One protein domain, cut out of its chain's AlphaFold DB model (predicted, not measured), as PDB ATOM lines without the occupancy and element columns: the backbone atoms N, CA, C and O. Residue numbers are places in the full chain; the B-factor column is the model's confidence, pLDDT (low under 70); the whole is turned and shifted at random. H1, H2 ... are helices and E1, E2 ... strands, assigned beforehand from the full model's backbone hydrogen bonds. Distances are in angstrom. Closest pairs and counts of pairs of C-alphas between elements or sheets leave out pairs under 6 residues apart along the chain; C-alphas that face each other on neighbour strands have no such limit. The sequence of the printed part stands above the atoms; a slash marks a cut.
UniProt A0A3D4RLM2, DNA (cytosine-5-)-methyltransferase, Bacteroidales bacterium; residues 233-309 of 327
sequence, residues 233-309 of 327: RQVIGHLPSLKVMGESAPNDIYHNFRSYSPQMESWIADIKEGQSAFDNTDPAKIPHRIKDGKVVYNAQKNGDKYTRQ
ATOM      1  N   ARG A 233      54.139  49.282  23.491       92.62
ATOM      2  CA  ARG A 233      54.468  50.584  24.088       92.62
ATOM      3  C   ARG A 233      53.866  51.749  23.302       92.62
ATOM      4  O   ARG A 233      53.279  52.642  23.903       92.62
ATOM      5  N   GLN A 234      53.936  51.723  21.972       93.19
ATOM      6  CA  GLN A 234      53.342  52.763  21.119       93.19
ATOM      7  C   GLN A 234      51.808  52.764  21.130       93.19
ATOM      8  O   GLN A 234      51.191  53.768  20.774       93.19
ATOM      9  N   VAL A 235      51.181  51.635  21.458       91.56
ATOM     10  CA  VAL A 235      49.723  51.476  21.376       91.56
ATOM     11  C   VAL A 235      49.066  51.819  22.704       91.56
ATOM     12  O   VAL A 235      48.076  52.541  22.704       91.56
ATOM     13  N   ILE A 236      49.619  51.338  23.821       89.94
ATOM     14  CA  ILE A 236      49.002  51.475  25.150       89.94
ATOM     15  C   ILE A 236      49.950  51.999  26.233       89.94
ATOM     16  O   ILE A 236      49.530  52.151  27.372       89.94
ATOM     17  N   GLY A 237      51.220  52.284  25.927       90.25
ATOM     18  CA  GLY A 237      52.207  52.695  26.940       90.25
ATOM     19  C   GLY A 237      51.922  54.046  27.607       90.25
ATOM     20  O   GLY A 237      52.567  54.381  28.592       90.25
ATOM     21  N   HIS A 238      50.967  54.814  27.080       90.50
ATOM     22  CA  HIS A 238      50.484  56.063  27.667       90.50
ATOM     23  C   HIS A 238      49.329  55.856  28.663       90.50
ATOM     24  O   HIS A 238      48.950  56.805  29.348       90.50
ATOM     25  N   LEU A 239      48.737  54.656  28.726       90.19
ATOM     26  CA  LEU A 239      47.661  54.357  29.670       90.19
ATOM     27  C   LEU A 239      48.222  54.276  31.102       90.19
ATOM     28  O   LEU A 239      49.328  53.767  31.298       90.19
ATOM     29  N   PRO A 240      47.475  54.746  32.118       88.38
ATOM     30  CA  PRO A 240      47.933  54.707  33.502       88.38
ATOM     31  C   PRO A 240      48.103  53.263  33.987       88.38
ATOM     32  O   PRO A 240      47.299  52.396  33.660       88.38
ATOM     33  N   SER A 241      49.112  52.982  34.806       87.56
ATOM     34  CA  SER A 241      49.242  51.655  35.418       87.56
ATOM     35  C   SER A 241      48.123  51.404  36.431       87.56
ATOM     36  O   SER A 241      47.848  52.256  37.275       87.56
ATOM     37  N   LEU A 242      47.533  50.213  36.373       86.94
ATOM     38  CA  LEU A 242      46.568  49.701  37.345       86.94
ATOM     39  C   LEU A 242      47.260  48.639  38.225       86.94
ATOM     40  O   LEU A 242      47.678  47.582  37.759       86.94
ATOM     41  N   LYS A 243      47.419  48.939  39.508       83.69
ATOM     42  CA  LYS A 243      48.138  48.137  40.500       83.69
ATOM     43  C   LYS A 243      47.257  47.122  41.234       83.69
ATOM     44  O   LYS A 243      47.793  46.179  41.807       83.69
ATOM     45  N   VAL A 244      45.940  47.307  41.249       84.19
ATOM     46  CA  VAL A 244      45.000  46.504  42.040       84.19
ATOM     47  C   VAL A 244      44.139  45.643  41.123       84.19
ATOM     48  O   VAL A 244      43.417  46.136  40.259       84.19
ATOM     49  N   MET A 245      44.178  44.326  41.326       82.50
ATOM     50  CA  MET A 245      43.319  43.400  40.590       82.50
ATOM     51  C   MET A 245      41.835  43.722  40.795       82.50
ATOM     52  O   MET A 245      41.349  43.831  41.916       82.50
ATOM     53  N   GLY A 246      41.091  43.786  39.696       82.56
ATOM     54  CA  GLY A 246      39.678  44.159  39.665       82.56
ATOM     55  C   GLY A 246      39.432  45.651  39.469       82.56
ATOM     56  O   GLY A 246      38.282  46.035  39.256       82.56
ATOM     57  N   GLU A 247      40.464  46.495  39.514       87.94
ATOM     58  CA  GLU A 247      40.273  47.923  39.300       87.94
ATOM     59  C   GLU A 247      40.089  48.269  37.819       87.94
ATOM     60  O   GLU A 247      40.532  47.562  36.910       87.94
ATOM     61  N   SER A 248      39.412  49.384  37.576       89.50
ATOM     62  CA  SER A 248      39.241  49.976  36.250       89.50
ATOM     63  C   SER A 248      39.673  51.429  36.305       89.50
ATOM     64  O   SER A 248      39.520  52.083  37.340       89.50
ATOM     65  N   ALA A 249      40.200  51.949  35.203       89.12
ATOM     66  CA  ALA A 249      40.543  53.355  35.127       89.12
ATOM     67  C   ALA A 249      39.273  54.216  35.273       89.12
ATOM     68  O   ALA A 249      38.261  53.912  34.637       89.12
ATOM     69  N   PRO A 250      39.307  55.318  36.047       87.94
ATOM     70  CA  PRO A 250      38.115  56.133  36.306       87.94
ATOM     71  C   PRO A 250      37.427  56.668  35.044       87.94
ATOM     72  O   PRO A 250      36.209  56.817  35.019       87.94
ATOM     73  N   ASN A 251      38.212  56.935  33.996       89.31
ATOM     74  CA  ASN A 251      37.747  57.554  32.753       89.31
ATOM     75  C   ASN A 251      37.675  56.574  31.570       89.31
ATOM     76  O   ASN A 251      37.305  56.983  30.473       89.31
ATOM     77  N   ASP A 252      38.043  55.304  31.763       86.06
ATOM     78  CA  ASP A 252      38.011  54.285  30.713       86.06
ATOM     79  C   ASP A 252      37.722  52.903  31.309       86.06
ATOM     80  O   ASP A 252      38.602  52.215  31.821       86.06
ATOM     81  N   ILE A 253      36.468  52.473  31.195       84.88
ATOM     82  CA  ILE A 253      36.011  51.167  31.685       84.88
ATOM     83  C   ILE A 253      36.638  49.983  30.927       84.88
ATOM     84  O   ILE A 253      36.620  48.850  31.415       84.88
ATOM     85  N   TYR A 254      37.179  50.208  29.726       85.88
ATOM     86  CA  TYR A 254      37.864  49.173  28.952       85.88
ATOM     87  C   TYR A 254      39.327  49.025  29.360       85.88
ATOM     88  O   TYR A 254      39.906  47.959  29.143       85.88
ATOM     89  N   HIS A 255      39.892  50.038  30.018       89.19
ATOM     90  CA  HIS A 255      41.172  49.941  30.697       89.19
ATOM     91  C   HIS A 255      40.965  49.413  32.118       89.19
ATOM     92  O   HIS A 255      40.768  50.165  33.071       89.19
ATOM     93  N   ASN A 256      40.954  48.087  32.256       87.69
ATOM     94  CA  ASN A 256      40.764  47.417  33.540       87.69
ATOM     95  C   ASN A 256      41.805  46.328  33.788       87.69
ATOM     96  O   ASN A 256      42.237  45.617  32.877       87.69
ATOM     97  N   PHE A 257      42.163  46.170  35.060       85.31
ATOM     98  CA  PHE A 257      42.949  45.053  35.539       85.31
ATOM     99  C   PHE A 257      41.993  43.956  35.971       85.31
ATOM    100  O   PHE A 257      41.319  44.037  36.991       85.31
ATOM    101  N   ARG A 258      41.922  42.890  35.181       82.19
ATOM    102  CA  ARG A 258      41.076  41.744  35.499       82.19
ATOM    103  C   ARG A 258      41.474  41.091  36.826       82.19
ATOM    104  O   ARG A 258      42.647  40.828  37.065       82.19
ATOM    105  N   SER A 259      40.478  40.716  37.628       82.50
ATOM    106  CA  SER A 259      40.692  39.867  38.801       82.50
ATOM    107  C   SER A 259      41.068  38.439  38.407       82.50
ATOM    108  O   SER A 259      40.390  37.796  37.594       82.50
ATOM    109  N   TYR A 260      42.128  37.928  39.025       82.31
ATOM    110  CA  TYR A 260      42.559  36.540  38.925       82.31
ATOM    111  C   TYR A 260      42.293  35.802  40.239       82.31
ATOM    112  O   TYR A 260      42.100  36.421  41.281       82.31
ATOM    113  N   SER A 261      42.242  34.466  40.199       85.88
ATOM    114  CA  SER A 261      42.250  33.701  41.448       85.88
ATOM    115  C   SER A 261      43.624  33.835  42.123       85.88
ATOM    116  O   SER A 261      44.620  33.939  41.402       85.88
ATOM    117  N   PRO A 262      43.720  33.730  43.462       87.00
ATOM    118  CA  PRO A 262      45.008  33.801  44.167       87.00
ATOM    119  C   PRO A 262      46.050  32.802  43.638       87.00
ATOM    120  O   PRO A 262      47.244  33.076  43.586       87.00
ATOM    121  N   GLN A 263      45.583  31.640  43.175       86.62
ATOM    122  CA  GLN A 263      46.425  30.634  42.533       86.62
ATOM    123  C   GLN A 263      46.981  31.107  41.180       86.62
ATOM    124  O   GLN A 263      48.135  30.859  40.870       86.62
ATOM    125  N   MET A 264      46.170  31.765  40.348       85.62
ATOM    126  CA  MET A 264      46.645  32.292  39.065       85.62
ATOM    127  C   MET A 264      47.576  33.487  39.254       85.62
ATOM    128  O   MET A 264      48.523  33.632  38.489       85.62
ATOM    129  N   GLU A 265      47.303  34.325  40.252       84.44
ATOM    130  CA  GLU A 265      48.163  35.441  40.639       84.44
ATOM    131  C   GLU A 265      49.560  34.951  41.033       84.44
ATOM    132  O   GLU A 265      50.550  35.454  40.507       84.44
ATOM    133  N   SER A 266      49.653  33.898  41.855       88.38
ATOM    134  CA  SER A 266      50.951  33.353  42.272       88.38
ATOM    135  C   SER A 266      51.791  32.803  41.113       88.38
ATOM    136  O   SER A 266      53.017  32.820  41.188       88.38
ATOM    137  N   TRP A 267      51.157  32.353  40.025       89.19
ATOM    138  CA  TRP A 267      51.854  31.880  38.824       89.19
ATOM    139  C   TRP A 267      52.531  33.010  38.043       89.19
ATOM    140  O   TRP A 267      53.531  32.775  37.369       89.19
ATOM    141  N   ILE A 268      51.971  34.223  38.096       85.75
ATOM    142  CA  ILE A 268      52.351  35.349  37.226       85.75
ATOM    143  C   ILE A 268      52.994  36.513  37.986       85.75
ATOM    144  O   ILE A 268      53.414  37.487  37.364       85.75
ATOM    145  N   ALA A 269      53.057  36.437  39.315       84.75
ATOM    146  CA  ALA A 269      53.597  37.501  40.154       84.75
ATOM    147  C   ALA A 269      55.063  37.821  39.813       84.75
ATOM    148  O   ALA A 269      55.421  38.988  39.682       84.75
ATOM    149  N   ASP A 270      55.881  36.788  39.589       85.88
ATOM    150  CA  ASP A 270      57.340  36.932  39.481       85.88
ATOM    151  C   ASP A 270      57.872  36.895  38.038       85.88
ATOM    152  O   ASP A 270      59.075  37.063  37.814       85.88
ATOM    153  N   ILE A 271      57.007  36.661  37.043       87.81
ATOM    154  CA  ILE A 271      57.447  36.550  35.646       87.81
ATOM    155  C   ILE A 271      57.864  37.922  35.111       87.81
ATOM    156  O   ILE A 271      57.120  38.903  35.206       87.81
ATOM    157  N   LYS A 272      59.051  37.990  34.507       89.38
ATOM    158  CA  LYS A 272      59.567  39.193  33.839       89.38
ATOM    159  C   LYS A 272      59.052  39.293  32.409       89.38
ATOM    160  O   LYS A 272      58.449  38.366  31.877       89.38
ATOM    161  N   GLU A 273      59.292  40.439  31.781       89.25
ATOM    162  CA  GLU A 273      58.949  40.675  30.381       89.25
ATOM    163  C   GLU A 273      59.438  39.526  29.475       89.25
ATOM    164  O   GLU A 273      60.609  39.149  29.511       89.25
ATOM    165  N   GLY A 274      58.531  38.949  28.682       86.69
ATOM    166  CA  GLY A 274      58.810  37.819  27.792       86.69
ATOM    167  C   GLY A 274      58.853  36.439  28.458       86.69
ATOM    168  O   GLY A 274      58.901  35.446  27.736       86.69
ATOM    169  N   GLN A 275      58.806  36.347  29.791       88.81
ATOM    170  CA  GLN A 275      58.789  35.068  30.508       88.81
ATOM    171  C   GLN A 275      57.375  34.500  30.616       88.81
ATOM    172  O   GLN A 275      56.390  35.237  30.741       88.81
ATOM    173  N   SER A 276      57.290  33.172  30.588       88.56
ATOM    174  CA  SER A 276      56.058  32.420  30.783       88.56
ATOM    175  C   SER A 276      56.002  31.843  32.193       88.56
ATOM    176  O   SER A 276      56.999  31.363  32.720       88.56
ATOM    177  N   ALA A 277      54.810  31.780  32.788       88.62
ATOM    178  CA  ALA A 277      54.610  31.073  34.055       88.62
ATOM    179  C   ALA A 277      54.922  29.565  33.962       88.62
ATOM    180  O   ALA A 277      55.100  28.899  34.980       88.62
ATOM    181  N   PHE A 278      54.981  29.000  32.750       88.25
ATOM    182  CA  PHE A 278      55.458  27.628  32.543       88.25
ATOM    183  C   PHE A 278      56.969  27.473  32.766       88.25
ATOM    184  O   PHE A 278      57.412  26.352  32.994       88.25
ATOM    185  N   ASP A 279      57.727  28.573  32.741       87.31
ATOM    186  CA  ASP A 279      59.177  28.590  32.954       87.31
ATOM    187  C   ASP A 279      59.542  28.707  34.448       87.31
ATOM    188  O   ASP A 279      60.719  28.762  34.805       87.31
ATOM    189  N   ASN A 280      58.540  28.764  35.337       88.56
ATOM    190  CA  ASN A 280      58.753  28.821  36.779       88.56
ATOM    191  C   ASN A 280      59.477  27.564  37.281       88.56
ATOM    192  O   ASN A 280      59.108  26.438  36.955       88.56
ATOM    193  N   THR A 281      60.478  27.760  38.141       89.25
ATOM    194  CA  THR A 281      61.237  26.663  38.762       89.25
ATOM    195  C   THR A 281      60.503  26.034  39.943       89.25
ATOM    196  O   THR A 281      60.750  24.876  40.267       89.25
ATOM    197  N   ASP A 282      59.614  26.788  40.598       89.69
ATOM    198  CA  ASP A 282      58.729  26.285  41.650       89.69
ATOM    199  C   ASP A 282      57.520  25.566  41.016       89.69
ATOM    200  O   ASP A 282      56.695  26.227  40.372       89.69
ATOM    201  N   PRO A 283      57.354  24.243  41.221       88.31
ATOM    202  CA  PRO A 283      56.231  23.489  40.669       88.31
ATOM    203  C   PRO A 283      54.856  24.020  41.095       88.31
ATOM    204  O   PRO A 283      53.895  23.914  40.330       88.31
ATOM    205  N   ALA A 284      54.743  24.638  42.277       88.38
ATOM    206  CA  ALA A 284      53.495  25.242  42.742       88.38
ATOM    207  C   ALA A 284      53.099  26.482  41.919       88.38
ATOM    208  O   ALA A 284      51.914  26.832  41.854       88.38
ATOM    209  N   LYS A 285      54.072  27.116  41.254       88.69
ATOM    210  CA  LYS A 285      53.881  28.299  40.404       88.69
ATOM    211  C   LYS A 285      53.730  27.979  38.917       88.69
ATOM    212  O   LYS A 285      53.466  28.878  38.120       88.69
ATOM    213  N   ILE A 286      53.847  26.713  38.525       89.44
ATOM    214  CA  ILE A 286      53.572  26.282  37.151       89.44
ATOM    215  C   ILE A 286      52.050  26.155  36.975       89.44
ATOM    216  O   ILE A 286      51.401  25.496  37.794       89.44
ATOM    217  N   PRO A 287      51.443  26.719  35.910       89.81
ATOM    218  CA  PRO A 287      50.004  26.642  35.690       89.81
ATOM    219  C   PRO A 287      49.459  25.210  35.732       89.81
ATOM    220  O   PRO A 287      49.751  24.384  34.866       89.81
ATOM    221  N   HIS A 288      48.572  24.934  36.685       89.56
ATOM    222  CA  HIS A 288      48.006  23.604  36.913       89.56
ATOM    223  C   HIS A 288      46.527  23.664  37.306       89.56
ATOM    224  O   HIS A 288      45.931  24.730  37.443       89.56
ATOM    225  N   ARG A 289      45.894  22.502  37.434       88.75
ATOM    226  CA  ARG A 289      44.548  22.336  37.991       88.75
ATOM    227  C   ARG A 289      44.567  21.175  38.964       88.75
ATOM    228  O   ARG A 289      45.319  20.226  38.768       88.75
ATOM    229  N   ILE A 290      43.714  21.231  39.975       85.94
ATOM    230  CA  ILE A 290      43.494  20.099  40.871       85.94
ATOM    231  C   ILE A 290      42.285  19.333  40.340       85.94
ATOM    232  O   ILE A 290      41.206  19.905  40.188       85.94
ATOM    233  N   LYS A 291      42.473  18.053  40.017       87.69
ATOM    234  CA  LYS A 291      41.403  17.145  39.602       87.69
ATOM    235  C   LYS A 291      41.481  15.891  40.465       87.69
ATOM    236  O   LYS A 291      42.525  15.247  40.499       87.69
ATOM    237  N   ASP A 292      40.402  15.587  41.183       90.06
ATOM    238  CA  ASP A 292      40.309  14.427  42.084       90.06
ATOM    239  C   ASP A 292      41.466  14.370  43.106       90.06
ATOM    240  O   ASP A 292      42.087  13.334  43.329       90.06
ATOM    241  N   GLY A 293      41.824  15.531  43.672       86.88
ATOM    242  CA  GLY A 293      42.930  15.676  44.629       86.88
ATOM    243  C   GLY A 293      44.339  15.603  44.023       86.88
ATOM    244  O   GLY A 293      45.315  15.765  44.750       86.88
ATOM    245  N   LYS A 294      44.475  15.398  42.706       88.62
ATOM    246  CA  LYS A 294      45.768  15.320  42.009       88.62
ATOM    247  C   LYS A 294      46.057  16.585  41.210       88.62
ATOM    248  O   LYS A 294      45.170  17.149  40.566       88.62
ATOM    249  N   VAL A 295      47.321  17.003  41.214       87.75
ATOM    250  CA  VAL A 295      47.810  18.114  40.390       87.75
ATOM    251  C   VAL A 295      47.940  17.650  38.941       87.75
ATOM    252  O   VAL A 295      48.630  16.679  38.641       87.75
ATOM    253  N   VAL A 296      47.276  18.362  38.035       89.31
ATOM    254  CA  VAL A 296      47.349  18.164  36.588       89.31
ATOM    255  C   VAL A 296      47.853  19.457  35.961       89.31
ATOM    256  O   VAL A 296      47.141  20.463  35.937       89.31
ATOM    257  N   TYR A 297      49.084  19.444  35.453       85.44
ATOM    258  CA  TYR A 297      49.672  20.609  34.796       85.44
ATOM    259  C   TYR A 297      48.936  20.941  33.497       85.44
ATOM    260  O   TYR A 297      48.546  20.064  32.721       85.44
ATOM    261  N   ASN A 298      48.718  22.234  33.264       83.06
ATOM    262  CA  ASN A 298      48.101  22.695  32.033       83.06
ATOM    263  C   ASN A 298      49.077  22.473  30.869       83.06
ATOM    264  O   ASN A 298      50.260  22.762  30.976       83.06
ATOM    265  N   ALA A 299      48.577  22.024  29.720       76.50
ATOM    266  CA  ALA A 299      49.399  21.984  28.516       76.50
ATOM    267  C   ALA A 299      49.587  23.403  27.952       76.50
ATOM    268  O   ALA A 299      48.608  24.144  27.794       76.50
ATOM    269  N   GLN A 300      50.816  23.756  27.570       70.69
ATOM    270  CA  GLN A 300      51.139  24.999  26.865       70.69
ATOM    271  C   GLN A 300      50.681  24.925  25.396       70.69
ATOM    272  O   GLN A 300      51.470  24.874  24.463       70.69
ATOM    273  N   LYS A 301      49.362  24.868  25.174       60.47
ATOM    274  CA  LYS A 301      48.766  24.812  23.824       60.47
ATOM    275  C   LYS A 301      48.585  26.196  23.193       60.47
ATOM    276  O   LYS A 301      48.560  26.309  21.975       60.47
ATOM    277  N   ASN A 302      48.483  27.239  24.023       55.69
ATOM    278  CA  ASN A 302      48.378  28.639  23.612       55.69
ATOM    279  C   ASN A 302      49.583  29.386  24.199       55.69
ATOM    280  O   ASN A 302      49.537  29.763  25.371       55.69
ATOM    281  N   GLY A 303      50.647  29.543  23.406       53.97
ATOM    282  CA  GLY A 303      51.984  29.963  23.854       53.97
ATOM    283  C   GLY A 303      52.066  31.265  24.662       53.97
ATOM    284  O   GLY A 303      53.018  31.425  25.412       53.97
ATOM    285  N   ASP A 304      51.052  32.132  24.593       64.75
ATOM    286  CA  ASP A 304      51.099  33.478  25.185       64.75
ATOM    287  C   ASP A 304      50.132  33.699  26.360       64.75
ATOM    288  O   ASP A 304      50.057  34.799  26.900       64.75
ATOM    289  N   LYS A 305      49.333  32.695  26.756       68.56
ATOM    290  CA  LYS A 305      48.261  32.902  27.757       68.56
ATOM    291  C   LYS A 305      48.794  33.261  29.152       68.56
ATOM    292  O   LYS A 305      48.103  33.954  29.895       68.56
ATOM    293  N   TYR A 306      49.971  32.752  29.508       79.19
ATOM    294  CA  TYR A 306      50.614  32.986  30.803       79.19
ATOM    295  C   TYR A 306      51.979  33.659  30.647       79.19
ATOM    296  O   TYR A 306      52.868  33.441  31.464       79.19
ATOM    297  N   THR A 307      52.140  34.432  29.575       84.88
ATOM    298  CA  THR A 307      53.404  35.063  29.200       84.88
ATOM    299  C   THR A 307      53.268  36.570  29.326       84.88
ATOM    300  O   THR A 307      52.365  37.163  28.722       84.88
ATOM    301  N   ARG A 308      54.175  37.204  30.077       86.25
ATOM    302  CA  ARG A 308      54.222  38.667  30.178       86.25
ATOM    303  C   ARG A 308      54.665  39.245  28.837       86.25
ATOM    304  O   ARG A 308      55.674  38.823  28.275       86.25
ATOM    305  N   GLN A 309      53.890  40.181  28.295       86.75
ATOM    306  CA  GLN A 309      54.113  40.691  26.940       86.75
ATOM    307  C   GLN A 309      55.327  41.618  26.900       86.75
ATOM    308  O   GLN A 309      55.531  42.403  27.827       86.75
TER     309      GLN A 309
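This is residues 233 to 309 of the 327 residues of the protein "DNA (cytosine-5-)-methyltransferase" of Bacteroidales bacterium (UniProt A0A3D4RLM2). There is little regular structure: an elongated run of loops with the hairpin E2-E3 at one end, the short helix H2 near the middle, and H1 and E1 towards the other end. The 77 printed residues hold two named helices and three named strands, in the order H1, E1, H2, E2, E3; the sheet E2 - E3 is antiparallel and the class mixed, with only 24 residues in named elements. The whole is loose, with a radius of gyration of the C-alphas of 14.7 A and spans of 44 by 24 by 20 A.

Look first at the hairpin of E2, residues 288 to 291, and E3, residues 294 to 297, antiparallel at 148 degrees; N 289 and O 296 are within hydrogen-bond range at 2.8 A. H2, residues 262 to 268, is apart from E3; 2 of its 3 O i to N i+4 pairs are within hydrogen-bond range. E1, residues 252 to 256, pairs with no named strand and is apart from H2. H1, residues 233 to 236, too short for such O to N pairs, is apart from E1 and H2.

Find C-alpha 233 at (54.468, 50.584, 24.088), where H1 begins. H2 runs 10.2 A, and E3 runs 9.8 A to C-alpha 297 at (49.672, 20.609, 34.796).

The farthest C-alphas, Gln 234 and Asp 292, are 45.6 A apart. The printed part has no cut; links H1 to E1 and H2 to E2 are long. Residues 301 to 305 have pLDDT under 70.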